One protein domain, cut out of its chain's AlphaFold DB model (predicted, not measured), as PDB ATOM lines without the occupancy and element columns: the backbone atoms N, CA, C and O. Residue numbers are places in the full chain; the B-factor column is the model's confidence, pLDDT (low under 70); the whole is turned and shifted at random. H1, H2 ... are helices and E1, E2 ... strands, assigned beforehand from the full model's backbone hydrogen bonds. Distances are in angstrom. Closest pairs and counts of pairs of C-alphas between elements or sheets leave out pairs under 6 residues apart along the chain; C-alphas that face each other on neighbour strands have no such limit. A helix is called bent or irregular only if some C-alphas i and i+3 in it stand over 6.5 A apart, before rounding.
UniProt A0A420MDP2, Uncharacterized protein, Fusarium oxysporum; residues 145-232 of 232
ATOM      1  N   PHE A 145      27.852 -19.183 -54.362       95.06
ATOM      2  CA  PHE A 145      27.717 -17.817 -54.844       95.06
ATOM      3  C   PHE A 145      27.445 -16.830 -53.693       95.06
ATOM      4  O   PHE A 145      26.559 -17.108 -52.880       95.06
ATOM      5  N   PRO A 146      28.114 -15.661 -53.664       94.19
ATOM      6  CA  PRO A 146      29.317 -15.311 -54.428       94.19
ATOM      7  C   PRO A 146      30.556 -16.017 -53.851       94.19
ATOM      8  O   PRO A 146      30.631 -16.249 -52.645       94.19
ATOM      9  N   SER A 147      31.546 -16.339 -54.686       93.81
ATOM     10  CA  SER A 147      32.868 -16.788 -54.218       93.81
ATOM     11  C   SER A 147      33.934 -16.688 -55.319       93.81
ATOM     12  O   SER A 147      33.583 -16.750 -56.502       93.81
ATOM     13  N   PRO A 148      35.234 -16.618 -54.962       91.75
ATOM     14  CA  PRO A 148      36.316 -16.646 -55.950       91.75
ATOM     15  C   PRO A 148      36.311 -17.926 -56.792       91.75
ATOM     16  O   PRO A 148      36.515 -17.889 -58.002       91.75
ATOM     17  N   SER A 149      36.036 -19.078 -56.169       91.12
ATOM     18  CA  SER A 149      36.016 -20.372 -56.861       91.12
ATOM     19  C   SER A 149      34.853 -20.488 -57.846       91.12
ATOM     20  O   SER A 149      34.996 -21.106 -58.904       91.12
ATOM     21  N   TYR A 150      33.711 -19.871 -57.533       93.50
ATOM     22  CA  TYR A 150      32.581 -19.786 -58.448       93.50
ATOM     23  C   TYR A 150      32.917 -18.939 -59.671       93.50
ATOM     24  O   TYR A 150      32.707 -19.411 -60.788       93.50
ATOM     25  N   GLU A 151      33.497 -17.753 -59.473       91.88
ATOM     26  CA  GLU A 151      33.951 -16.891 -60.566       91.88
ATOM     27  C   GLU A 151      34.996 -17.592 -61.443       91.88
ATOM     28  O   GLU A 151      34.842 -17.628 -62.663       91.88
ATOM     29  N   ALA A 152      35.992 -18.245 -60.837       90.75
ATOM     30  CA  ALA A 152      37.016 -18.995 -61.562       90.75
ATOM     31  C   ALA A 152      36.434 -20.142 -62.410       90.75
ATOM     32  O   ALA A 152      36.944 -20.442 -63.487       90.75
ATOM     33  N   THR A 153      35.358 -20.777 -61.938       92.56
ATOM     34  CA  THR A 153      34.716 -21.915 -62.616       92.56
ATOM     35  C   THR A 153      33.741 -21.470 -63.712       92.56
ATOM     36  O   THR A 153      33.624 -22.139 -64.736       92.56
ATOM     37  N   HIS A 154      33.031 -20.355 -63.515       91.38
ATOM     38  CA  HIS A 154      31.945 -19.910 -64.400       91.38
ATOM     39  C   HIS A 154      32.326 -18.716 -65.290       91.38
ATOM     40  O   HIS A 154      31.532 -18.309 -66.136       91.38
ATOM     41  N   GLY A 155      33.508 -18.124 -65.091       91.19
ATOM     42  CA  GLY A 155      34.001 -16.952 -65.825       91.19
ATOM     43  C   GLY A 155      33.276 -15.641 -65.500       91.19
ATOM     44  O   GLY A 155      33.595 -14.604 -66.076       91.19
ATOM     45  N   THR A 156      32.289 -15.674 -64.600       88.69
ATOM     46  CA  THR A 156      31.554 -14.504 -64.107       88.69
ATOM     47  C   THR A 156      31.170 -14.731 -62.651       88.69
ATOM     48  O   THR A 156      30.913 -15.865 -62.240       88.69
ATOM     49  N   ASN A 157      31.043 -13.653 -61.882       87.19
ATOM     50  CA  ASN A 157      30.444 -13.701 -60.553       87.19
ATOM     51  C   ASN A 157      28.973 -13.246 -60.601       87.19
ATOM     52  O   ASN A 157      28.573 -12.320 -59.896       87.19
ATOM     53  N   LEU A 158      28.164 -13.884 -61.457       92.81
ATOM     54  CA  LEU A 158      26.714 -13.659 -61.538       92.81
ATOM     55  C   LEU A 158      25.923 -14.839 -60.940       92.81
ATOM     56  O   LEU A 158      26.263 -16.003 -61.190       92.81
ATOM     57  N   PRO A 159      24.842 -14.574 -60.181       95.44
ATOM     58  CA  PRO A 159      24.035 -15.631 -59.590       95.44
ATOM     59  C   PRO A 159      23.237 -16.387 -60.657       95.44
ATOM     60  O   PRO A 159      22.749 -15.808 -61.628       95.44
ATOM     61  N   THR A 160      23.016 -17.682 -60.434       94.94
ATOM     62  CA  THR A 160      22.046 -18.455 -61.216       94.94
ATOM     63  C   THR A 160      20.610 -18.085 -60.828       94.94
ATOM     64  O   THR A 160      20.353 -17.507 -59.767       94.94
ATOM     65  N   ALA A 161      19.639 -18.498 -61.650       95.62
ATOM     66  CA  ALA A 161      18.220 -18.348 -61.324       95.62
ATOM     67  C   ALA A 161      17.844 -19.032 -59.993       95.62
ATOM     68  O   ALA A 161      17.002 -18.520 -59.257       95.62
ATOM     69  N   VAL A 162      18.497 -20.151 -59.656       96.25
ATOM     70  CA  VAL A 162      18.254 -20.871 -58.398       96.25
ATOM     71  C   VAL A 162      18.825 -20.108 -57.203       96.25
ATOM     72  O   VAL A 162      18.131 -19.970 -56.196       96.25
ATOM     73  N   HIS A 163      20.026 -19.527 -57.328       97.19
ATOM     74  CA  HIS A 163      20.589 -18.654 -56.291       97.19
ATOM     75  C   HIS A 163      19.644 -17.487 -55.979       97.19
ATOM     76  O   HIS A 163      19.296 -17.262 -54.820       97.19
ATOM     77  N   LEU A 164      19.167 -16.789 -57.017       97.00
ATOM     78  CA  LEU A 164      18.223 -15.682 -56.857       97.00
ATOM     79  C   LEU A 164      16.889 -16.141 -56.266       97.00
ATOM     80  O   LEU A 164      16.339 -15.446 -55.415       97.00
ATOM     81  N   ARG A 165      16.363 -17.300 -56.683       97.38
ATOM     82  CA  ARG A 165      15.111 -17.852 -56.145       97.38
ATOM     83  C   ARG A 165      15.205 -18.071 -54.637       97.38
ATOM     84  O   ARG A 165      14.359 -17.559 -53.905       97.38
ATOM     85  N   ILE A 166      16.248 -18.772 -54.190       97.94
ATOM     86  CA  ILE A 166      16.489 -19.054 -52.770       97.94
ATOM     87  C   ILE A 166      16.629 -17.747 -51.989       97.94
ATOM     88  O   ILE A 166      15.939 -17.546 -50.990       97.94
ATOM     89  N   ALA A 167      17.478 -16.832 -52.463       97.31
ATOM     90  CA  ALA A 167      17.746 -15.593 -51.748       97.31
ATOM     91  C   ALA A 167      16.508 -14.684 -51.661       97.31
ATOM     92  O   ALA A 167      16.211 -14.158 -50.590       97.31
ATOM     93  N   LYS A 168      15.722 -14.566 -52.741       97.06
ATOM     94  CA  LYS A 168      14.464 -13.797 -52.764       97.06
ATOM     95  C   LYS A 168      13.418 -14.358 -51.816       97.06
ATOM     96  O   LYS A 168      12.723 -13.597 -51.145       97.06
ATOM     97  N   GLU A 169      13.286 -15.677 -51.753       97.50
ATOM     98  CA  GLU A 169      12.305 -16.309 -50.877       97.50
ATOM     99  C   GLU A 169      12.723 -16.216 -49.405       97.50
ATOM    100  O   GLU A 169      11.893 -15.860 -48.565       97.50
ATOM    101  N   ILE A 170      14.017 -16.371 -49.094       97.31
ATOM    102  CA  ILE A 170      14.557 -16.070 -47.760       97.31
ATOM    103  C   ILE A 170      14.287 -14.614 -47.382       97.31
ATOM    104  O   ILE A 170      13.735 -14.347 -46.313       97.31
ATOM    105  N   ASN A 171      14.626 -13.688 -48.276       97.25
ATOM    106  CA  ASN A 171      14.433 -12.258 -48.093       97.25
ATOM    107  C   ASN A 171      12.963 -11.898 -47.807       97.25
ATOM    108  O   ASN A 171      12.684 -11.047 -46.970       97.25
ATOM    109  N   ARG A 172      12.018 -12.569 -48.473       96.25
ATOM    110  CA  ARG A 172      10.583 -12.291 -48.349       96.25
ATOM    111  C   ARG A 172       9.923 -12.971 -47.147       96.25
ATOM    112  O   ARG A 172       9.026 -12.382 -46.553       96.25
ATOM    113  N   LEU A 173      10.300 -14.211 -46.825       95.75
ATOM    114  CA  LEU A 173       9.547 -15.059 -45.885       95.75
ATOM    115  C   LEU A 173      10.347 -15.576 -44.691       95.75
ATOM    116  O   LEU A 173       9.755 -15.944 -43.674       95.75
ATOM    117  N   HIS A 174      11.670 -15.662 -44.800       95.19
ATOM    118  CA  HIS A 174      12.479 -16.401 -43.829       95.19
ATOM    119  C   HIS A 174      13.536 -15.559 -43.116       95.19
ATOM    120  O   HIS A 174      14.243 -16.111 -42.275       95.19
ATOM    121  N   ARG A 175      13.587 -14.234 -43.331       95.19
ATOM    122  CA  ARG A 175      14.452 -13.307 -42.571       95.19
ATOM    123  C   ARG A 175      14.474 -13.571 -41.055       95.19
ATOM    124  O   ARG A 175      15.573 -13.707 -40.514       95.19
ATOM    125  N   PRO A 176      13.327 -13.774 -40.363       92.19
ATOM    126  CA  PRO A 176      13.335 -14.017 -38.916       92.19
ATOM    127  C   PRO A 176      14.060 -15.306 -38.507       92.19
ATOM    128  O   PRO A 176      14.573 -15.405 -37.394       92.19
ATOM    129  N   LYS A 177      14.130 -16.309 -39.395       91.88
ATOM    130  CA  LYS A 177      14.852 -17.562 -39.130       91.88
ATOM    131  C   LYS A 177      16.370 -17.359 -39.136       91.88
ATOM    132  O   LYS A 177      17.070 -18.112 -38.465       91.88
ATOM    133  N   LEU A 178      16.867 -16.361 -39.865       93.81
ATOM    134  CA  LEU A 178      18.293 -16.069 -40.044       93.81
ATOM    135  C   LEU A 178      18.780 -14.886 -39.189       93.81
ATOM    136  O   LEU A 178      19.955 -14.551 -39.256       93.81
ATOM    137  N   ASN A 179      17.907 -14.284 -38.370       93.50
ATOM    138  CA  ASN A 179      18.200 -13.066 -37.600       93.50
ATOM    139  C   ASN A 179      18.578 -11.857 -38.466       93.50
ATOM    140  O   ASN A 179      19.382 -11.020 -38.063       93.50
ATOM    141  N   ILE A 180      17.991 -11.770 -39.657       95.06
ATOM    142  CA  ILE A 180      18.144 -10.606 -40.524       95.06
ATOM    143  C   ILE A 180      17.205  -9.513 -40.015       95.06
ATOM    144  O   ILE A 180      16.013  -9.783 -39.829       95.06
ATOM    145  N   SER A 181      17.733  -8.301 -39.811       94.81
ATOM    146  CA  SER A 181      16.930  -7.134 -39.428       94.81
ATOM    147  C   SER A 181      15.720  -6.957 -40.363       94.81
ATOM    148  O   SER A 181      15.844  -7.130 -41.584       94.81
ATOM    149  N   PRO A 182      14.531  -6.614 -39.831       94.12
ATOM    150  CA  PRO A 182      13.379  -6.285 -40.669       94.12
ATOM    151  C   PRO A 182      13.673  -5.112 -41.616       94.12
ATOM    152  O   PRO A 182      13.175  -5.120 -42.738       94.12
ATOM    153  N   ASP A 183      14.546  -4.190 -41.206       95.94
ATOM    154  CA  ASP A 183      14.902  -2.987 -41.963       95.94
ATOM    155  C   ASP A 183      16.090  -3.198 -42.914       95.94
ATOM    156  O   ASP A 183      16.435  -2.308 -43.688       95.94
ATOM    157  N   ALA A 184      16.705  -4.388 -42.902       96.12
ATOM    158  CA  ALA A 184      17.829  -4.690 -43.780       96.12
ATOM    159  C   ALA A 184      17.430  -4.620 -45.259       96.12
ATOM    160  O   ALA A 184      16.348  -5.075 -45.654       96.12
ATOM    161  N   VAL A 185      18.338  -4.149 -46.108       96.06
ATOM    162  CA  VAL A 185      18.131  -4.108 -47.562       96.06
ATOM    163  C   VAL A 185      18.925  -5.234 -48.208       96.06
ATOM    164  O   VAL A 185      20.133  -5.328 -48.037       96.06
ATOM    165  N   PHE A 186      18.248  -6.111 -48.946       96.69
ATOM    166  CA  PHE A 186      18.923  -7.188 -49.665       96.69
ATOM    167  C   PHE A 186      19.459  -6.683 -51.006       96.69
ATOM    168  O   PHE A 186      18.675  -6.270 -51.861       96.69
ATOM    169  N   ASP A 187      20.773  -6.755 -51.198       95.38
ATOM    170  CA  ASP A 187      21.417  -6.499 -52.481       95.38
ATOM    171  C   ASP A 187      21.568  -7.811 -53.269       95.38
ATOM    172  O   ASP A 187      22.395  -8.670 -52.964       95.38
ATOM    173  N   GLU A 188      20.765  -7.959 -54.326       93.62
ATOM    174  CA  GLU A 188      20.757  -9.144 -55.192       93.62
ATOM    175  C   GLU A 188      22.061  -9.355 -55.972       93.62
ATOM    176  O   GLU A 188      22.293 -10.455 -56.472       93.62
ATOM    177  N   LYS A 189      22.907  -8.331 -56.124       89.19
ATOM    178  CA  LYS A 189      24.175  -8.463 -56.858       89.19
ATOM    179  C   LYS A 189      25.260  -9.073 -55.985       89.19
ATOM    180  O   LYS A 189      26.044  -9.894 -56.451       89.19
ATOM    181  N   THR A 190      25.297  -8.653 -54.729       90.50
ATOM    182  CA  THR A 190      26.347  -9.003 -53.765       90.50
ATOM    183  C   THR A 190      25.909 -10.087 -52.785       90.50
ATOM    184  O   THR A 190      26.750 -10.674 -52.110       90.50
ATOM    185  N   PHE A 191      24.607 -10.378 -52.725       95.25
ATOM    186  CA  PHE A 191      23.963 -11.264 -51.751       95.25
ATOM    187  C   PHE A 191      24.197 -10.817 -50.297       95.25
ATOM    188  O   PHE A 191      24.176 -11.626 -49.368       95.25
ATOM    189  N   VAL A 192      24.376  -9.511 -50.099       95.00
ATOM    190  CA  VAL A 192      24.535  -8.887 -48.785       95.00
ATOM    191  C   VAL A 192      23.186  -8.352 -48.306       95.00
ATOM    192  O   VAL A 192      22.412  -7.778 -49.071       95.00
ATOM    193  N   PHE A 193      22.899  -8.544 -47.021       95.56
ATOM    194  CA  PHE A 193      21.805  -7.865 -46.330       95.56
ATOM    195  C   PHE A 193      22.376  -6.638 -45.616       95.56
ATOM    196  O   PHE A 193      22.907  -6.760 -44.513       95.56
ATOM    197  N   LEU A 194      22.279  -5.479 -46.265       94.06
ATOM    198  CA  LEU A 194      22.775  -4.207 -45.745       94.06
ATOM    199  C   LEU A 194      22.065  -3.869 -44.432       94.06
ATOM    200  O   LEU A 194      20.837  -3.971 -44.365       94.06
ATOM    201  N   GLY A 195      22.823  -3.516 -43.395       92.38
ATOM    202  CA  GLY A 195      22.283  -3.241 -42.057       92.38
ATOM    203  C   GLY A 195      21.628  -4.444 -41.358       92.38
ATOM    204  O   GLY A 195      20.811  -4.283 -40.449       92.38
ATOM    205  N   SER A 196      21.959  -5.684 -41.750       93.25
ATOM    206  CA  SER A 196      21.376  -6.900 -41.147       93.25
ATOM    207  C   SER A 196      21.548  -6.978 -39.630       93.25
ATOM    208  O   SER A 196      20.698  -7.566 -38.952       93.25
ATOM    209  N   ASN A 197      22.638  -6.416 -39.103       92.31
ATOM    210  CA  ASN A 197      22.973  -6.453 -37.683       92.31
ATOM    211  C   ASN A 197      22.670  -5.142 -36.935       92.31
ATOM    212  O   ASN A 197      22.853  -5.101 -35.715       92.31
ATOM    213  N   ASP A 198      22.094  -4.140 -37.609       90.88
ATOM    214  CA  ASP A 198      21.817  -2.793 -37.079       90.88
ATOM    215  C   ASP A 198      20.540  -2.742 -36.225       90.88
ATOM    216  O   ASP A 198      19.634  -1.936 -36.422       90.88
ATOM    217  N   TRP A 199      20.438  -3.658 -35.265       93.25
ATOM    218  CA  TRP A 199      19.291  -3.796 -34.372       93.25
ATOM    219  C   TRP A 199      19.655  -4.613 -33.132       93.25
ATOM    220  O   TRP A 199      20.662  -5.325 -33.096       93.25
ATOM    221  N   ASP A 200      18.816  -4.551 -32.098       91.31
ATOM    222  CA  ASP A 200      19.096  -5.151 -30.787       91.31
ATOM    223  C   ASP A 200      19.411  -6.653 -30.836       91.31
ATOM    224  O   ASP A 200      20.224  -7.138 -30.047       91.31
ATOM    225  N   GLN A 201      18.793  -7.385 -31.767       91.94
ATOM    226  CA  GLN A 201      19.009  -8.824 -31.934       91.94
ATOM    227  C   GLN A 201      20.231  -9.146 -32.810       91.94
ATOM    228  O   GLN A 201      20.719 -10.271 -32.782       91.94
ATOM    229  N   GLY A 202      20.751  -8.189 -33.580       90.62
ATOM    230  CA  GLY A 202      21.896  -8.376 -34.475       90.62
ATOM    231  C   GLY A 202      23.247  -8.045 -33.844       90.62
ATOM    232  O   GLY A 202      24.250  -8.668 -34.183       90.62
ATOM    233  N   ARG A 203      23.280  -7.126 -32.866       90.00
ATOM    234  CA  ARG A 203      24.526  -6.583 -32.287       90.00
ATOM    235  C   ARG A 203      25.536  -7.628 -31.806       90.00
ATOM    236  O   ARG A 203      26.736  -7.413 -31.930       90.00
ATOM    237  N   GLY A 204      25.079  -8.770 -31.287       88.50
ATOM    238  CA  GLY A 204      25.968  -9.851 -30.839       88.50
ATOM    239  C   GLY A 204      26.799 -10.497 -31.958       88.50
ATOM    240  O   GLY A 204      27.823 -11.133 -31.685       88.50
ATOM    241  N   PHE A 205      26.377 -10.323 -33.212       90.06
ATOM    242  CA  PHE A 205      27.033 -10.866 -34.399       90.06
ATOM    243  C   PHE A 205      27.925  -9.882 -35.133       90.06
ATOM    244  O   PHE A 205      28.741 -10.355 -35.919       90.06
ATOM    245  N   MET A 206      27.832  -8.585 -34.827       88.69
ATOM    246  CA  MET A 206      28.706  -7.576 -35.420       88.69
ATOM    247  C   MET A 206      30.170  -7.927 -35.164       88.69
ATOM    248  O   MET A 206      30.546  -8.402 -34.073       88.69
ATOM    249  N   LYS A 207      30.998  -7.727 -36.186       86.75
ATOM    250  CA  LYS A 207      32.440  -7.943 -36.125       86.75
ATOM    251  C   LYS A 207      33.156  -6.777 -36.766       86.75
ATOM    252  O   LYS A 207      32.688  -6.166 -37.713       86.75
ATOM    253  N   ASP A 208      34.347  -6.509 -36.258       86.19
ATOM    254  CA  ASP A 208      35.255  -5.644 -36.982       86.19
ATOM    255  C   ASP A 208      35.787  -6.411 -38.202       86.19
ATOM    256  O   ASP A 208      36.553  -7.366 -38.077       86.19
ATOM    257  N   ILE A 209      35.340  -6.023 -39.394       84.25
ATOM    258  CA  ILE A 209      35.783  -6.603 -40.669       84.25
ATOM    259  C   ILE A 209      37.263  -6.307 -40.973       84.25
ATOM    260  O   ILE A 209      37.882  -6.973 -41.814       84.25
ATOM    261  N   ASP A 210      37.838  -5.304 -40.306       86.62
ATOM    262  CA  ASP A 210      39.252  -4.960 -40.386       86.62
ATOM    263  C   ASP A 210      40.107  -5.743 -39.371       86.62
ATOM    264  O   ASP A 210      41.330  -5.778 -39.532       86.62
ATOM    265  N   ASP A 211      39.497  -6.469 -38.424       87.56
ATOM    266  CA  ASP A 211      40.202  -7.397 -37.533       87.56
ATOM    267  C   ASP A 211      40.711  -8.621 -38.311       87.56
ATOM    268  O   ASP A 211      39.997  -9.587 -38.608       87.56
ATOM    269  N   THR A 212      42.003  -8.592 -38.630       86.19
ATOM    270  CA  THR A 212      42.689  -9.653 -39.372       86.19
ATOM    271  C   THR A 212      42.776 -10.969 -38.602       86.19
ATOM    272  O   THR A 212      42.984 -12.016 -39.215       86.19
ATOM    273  N   SER A 213      42.546 -10.979 -37.283       85.25
ATOM    274  CA  SER A 213      42.476 -12.222 -36.507       85.25
ATOM    275  C   SER A 213      41.262 -13.088 -36.879       85.25
ATOM    276  O   SER A 213      41.266 -14.302 -36.645       85.25
ATOM    277  N   LEU A 214      40.245 -12.486 -37.511       83.38
ATOM    278  CA  LEU A 214      39.036 -13.154 -37.996       83.38
ATOM    279  C   LEU A 214      39.153 -13.659 -39.440       83.38
ATOM    280  O   LEU A 214      38.199 -14.258 -39.959       83.38
ATOM    281  N   TRP A 215      40.295 -13.439 -40.093       89.81
ATOM    282  CA  TRP A 215      40.532 -13.849 -41.475       89.81
ATOM    283  C   TRP A 215      40.923 -15.324 -41.581       89.81
ATOM    284  O   TRP A 215      41.357 -15.970 -40.624       89.81
ATOM    285  N   SER A 216      40.728 -15.884 -42.774       88.31
ATOM    286  CA  SER A 216      41.264 -17.202 -43.106       88.31
ATOM    287  C   SER A 216      42.753 -17.099 -43.444       88.31
ATOM    288  O   SER A 216      43.255 -16.028 -43.772       88.31
ATOM    289  N   LYS A 217      43.456 -18.239 -43.434       88.81
ATOM    290  CA  LYS A 217      44.815 -18.338 -43.997       88.81
ATOM    291  C   LYS A 217      44.841 -18.137 -45.515       88.81
ATOM    292  O   LYS A 217      45.886 -17.827 -46.068       88.81
ATOM    293  N   ASP A 218      43.706 -18.358 -46.173       91.75
ATOM    294  CA  ASP A 218      43.506 -17.996 -47.571       91.75
ATOM    295  C   ASP A 218      43.206 -16.493 -47.652       91.75
ATOM    296  O   ASP A 218      42.080 -16.043 -47.405       91.75
ATOM    297  N   GLU A 219      44.252 -15.712 -47.919       91.94
ATOM    298  CA  GLU A 219      44.165 -14.256 -47.993       91.94
ATOM    299  C   GLU A 219      43.353 -13.765 -49.189       91.94
ATOM    300  O   GLU A 219      42.698 -12.731 -49.078       91.94
ATOM    301  N   GLU A 220      43.407 -14.463 -50.322       92.44
ATOM    302  CA  GLU A 220      42.719 -14.049 -51.544       92.44
ATOM    303  C   GLU A 220      41.208 -14.132 -51.337       92.44
ATOM    304  O   GLU A 220      40.506 -13.127 -51.470       92.44
ATOM    305  N   SER A 221      40.726 -15.284 -50.865       93.00
ATOM    306  CA  SER A 221      39.317 -15.447 -50.509       93.00
ATOM    307  C   SER A 221      38.901 -14.499 -49.384       93.00
ATOM    308  O   SER A 221      37.789 -13.971 -49.397       93.00
ATOM    309  N   SER A 222      39.785 -14.234 -48.415       93.81
ATOM    310  CA  SER A 222      39.490 -13.283 -47.335       93.81
ATOM    311  C   SER A 222      39.316 -11.852 -47.858       93.81
ATOM    312  O   SER A 222      38.363 -11.172 -47.476       93.81
ATOM    313  N   LYS A 223      40.194 -11.404 -48.766       93.25
ATOM    314  CA  LYS A 223      40.109 -10.090 -49.425       93.25
ATOM    315  C   LYS A 223      38.863  -9.980 -50.302       93.25
ATOM    316  O   LYS A 223      38.221  -8.933 -50.274       93.25
ATOM    317  N   PHE A 224      38.503 -11.052 -51.015       93.25
ATOM    318  CA  PHE A 224      37.260 -11.122 -51.779       93.25
ATOM    319  C   PHE A 224      36.057 -10.872 -50.872       93.25
ATOM    320  O   PHE A 224      35.384  -9.871 -51.048       93.25
ATOM    321  N   TYR A 225      35.813 -11.686 -49.840       93.06
ATOM    322  CA  TYR A 225      34.621 -11.491 -48.999       93.06
ATOM    323  C   TYR A 225      34.619 -10.149 -48.260       93.06
ATOM    324  O   TYR A 225      33.564  -9.539 -48.084       93.06
ATOM    325  N   LYS A 226      35.795  -9.642 -47.873       92.25
ATOM    326  CA  LYS A 226      35.916  -8.317 -47.262       92.25
ATOM    327  C   LYS A 226      35.400  -7.193 -48.165       92.25
ATOM    328  O   LYS A 226      34.822  -6.241 -47.646       92.25
ATOM    329  N   SER A 227      35.598  -7.272 -49.484       91.19
ATOM    330  CA  SER A 227      35.128  -6.223 -50.399       91.19
ATOM    331  C   SER A 227      33.598  -6.142 -50.456       91.19
ATOM    332  O   SER A 227      33.064  -5.047 -50.591       91.19
ATOM    333  N   PHE A 228      32.896  -7.263 -50.261       86.31
ATOM    334  CA  PHE A 228      31.431  -7.309 -50.197       86.31
ATOM    335  C   PHE A 228      30.905  -6.761 -48.864       86.31
ATOM    336  O   PHE A 228      29.934  -6.012 -48.847       86.31
ATOM    337  N   LEU A 229      31.569  -7.091 -47.751       84.62
ATOM    338  CA  LEU A 229      31.124  -6.696 -46.410       84.62
ATOM    339  C   LEU A 229      31.426  -5.225 -46.066       84.62
ATOM    340  O   LEU A 229      30.736  -4.651 -45.236       84.62
ATOM    341  N   ARG A 230      32.423  -4.590 -46.703       68.38
ATOM    342  CA  ARG A 230      32.766  -3.164 -46.487       68.38
ATOM    343  C   ARG A 230      31.706  -2.171 -46.963       68.38
ATOM    344  O   ARG A 230      31.745  -1.013 -46.559       68.38
ATOM    345  N   HIS A 231      30.822  -2.601 -47.853       55.03
ATOM    346  CA  HIS A 231      29.729  -1.791 -48.391       55.03
ATOM    347  C   HIS A 231      28.365  -2.201 -47.807       55.03
ATOM    348  O   HIS A 231      27.340  -1.769 -48.329       55.03
ATOM    349  N   GLY A 232      28.408  -3.054 -46.771       48.00
ATOM    350  CA  GLY A 232      27.307  -3.644 -46.006       48.00
ATOM    351  C   GLY A 232      26.699  -2.734 -44.954       48.00
ATOM    352  O   GLY A 232      27.445  -1.873 -44.443       48.00
TER     353      GLY A 232
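What this domain is: This is residues 145 to 232 of the 232 residues of an uncharacterized protein of Fusarium oxysporum (UniProt A0A420MDP2). The model is a flat, loosely formed ring of three helices and a long loop round a small two-strand hairpin, E1 and E2, near its middle. H2 runs along one side of the ring and H3 lies across from it with its last turn towards the hairpin, while H1 stands at a corner near the start of H3 and the long stretch of residues 195 to 218 makes the remaining side. The printed part has 88 residues, with three named helices and two named strands in the order H1, H2, E1, E2, H3, and the sheet, in the order E1 - E2, is antiparallel. Its class is mostly helix, though 42 residues, under half of those printed, are in named elements. The whole is only just compact, close to loose, with a radius of gyration of the C-alphas of 14.0 A, and its C-alphas span 36 by 35 by 18 A.

How they stand to each other: H1, residues 148 to 154, touches no helix. It is close to but not clearly touching H3, residues 219 to 229, and their closest C-alphas, those of Pro 148 and Ser 221, are 6.3 A apart. The lines of these two helices stand at 89 degrees, about perpendicular. A short link of 6 residues leads from H1 to H2, residues 161 to 178, and the two helices are apart. H2 has a kink of 71 degrees near residue 172, and it is irregular: C-alphas 173 and 176 are 8.0 A apart, against about 5 A in a regular helix. A short link of 6 residues follows, and then comes E1, residues 185 to 187. The closest C-alphas of H2 and E1 are those of Asn 171 and Phe 186, 7.0 A apart. A tight link of 4 residues joins E1 to E2, residues 192 to 194, and the two strands form a hairpin. They are antiparallel, with 149 degrees between their directions, and C-alphas 186 and 193, which face each other, are 4.5 A apart. N 187 and O 192 are within hydrogen-bond range at 2.9 A, and so are N 194 and O 185 at 2.8 A. The closest C-alphas of E2 and H3 are those of Val 192 and Phe 228, 7.2 A apart. H2 and H3 are apart, and so are E1 and H3. In H1 each O i to N i+4 pair is within hydrogen-bond range; in H2 this holds for 10 of 14 pairs and in H3 for 6 of 7.

Where its parts are: H1 begins at C-alpha 148, at (36.316, -16.646, -55.950), and measures 10.1 A from first to last C-alpha. H2, the longest helix with 18 residues, begins at C-alpha 161, at (18.220, -18.348, -61.324), and measures 21.4 A from first to last C-alpha. The strands have 3 residues each: E1 measures 6.4 A and E2 5.9 A between first and last C-alphas. H3, 11 residues, measures 15.2 A in the same way and ends at C-alpha 229, at (31.124, -6.696, -46.410).

The domain as a whole: The two C-alphas farthest apart are those of Gly 155 and Asp 200, at 39.9 A, and the first and last printed C-alphas, those of Phe 145 and Gly 232, are 16.7 A apart. The printed part has no cut, and it ends at the chain's last residue. The long link, from E2 to H3, holds 24 residues, 195 to 218, with no named element; their C-alphas lie 10 to 20 A from the mean of all C-alphas. The mean pLDDT of the printed part is 91.2, and residues 230 to 232 are under 70.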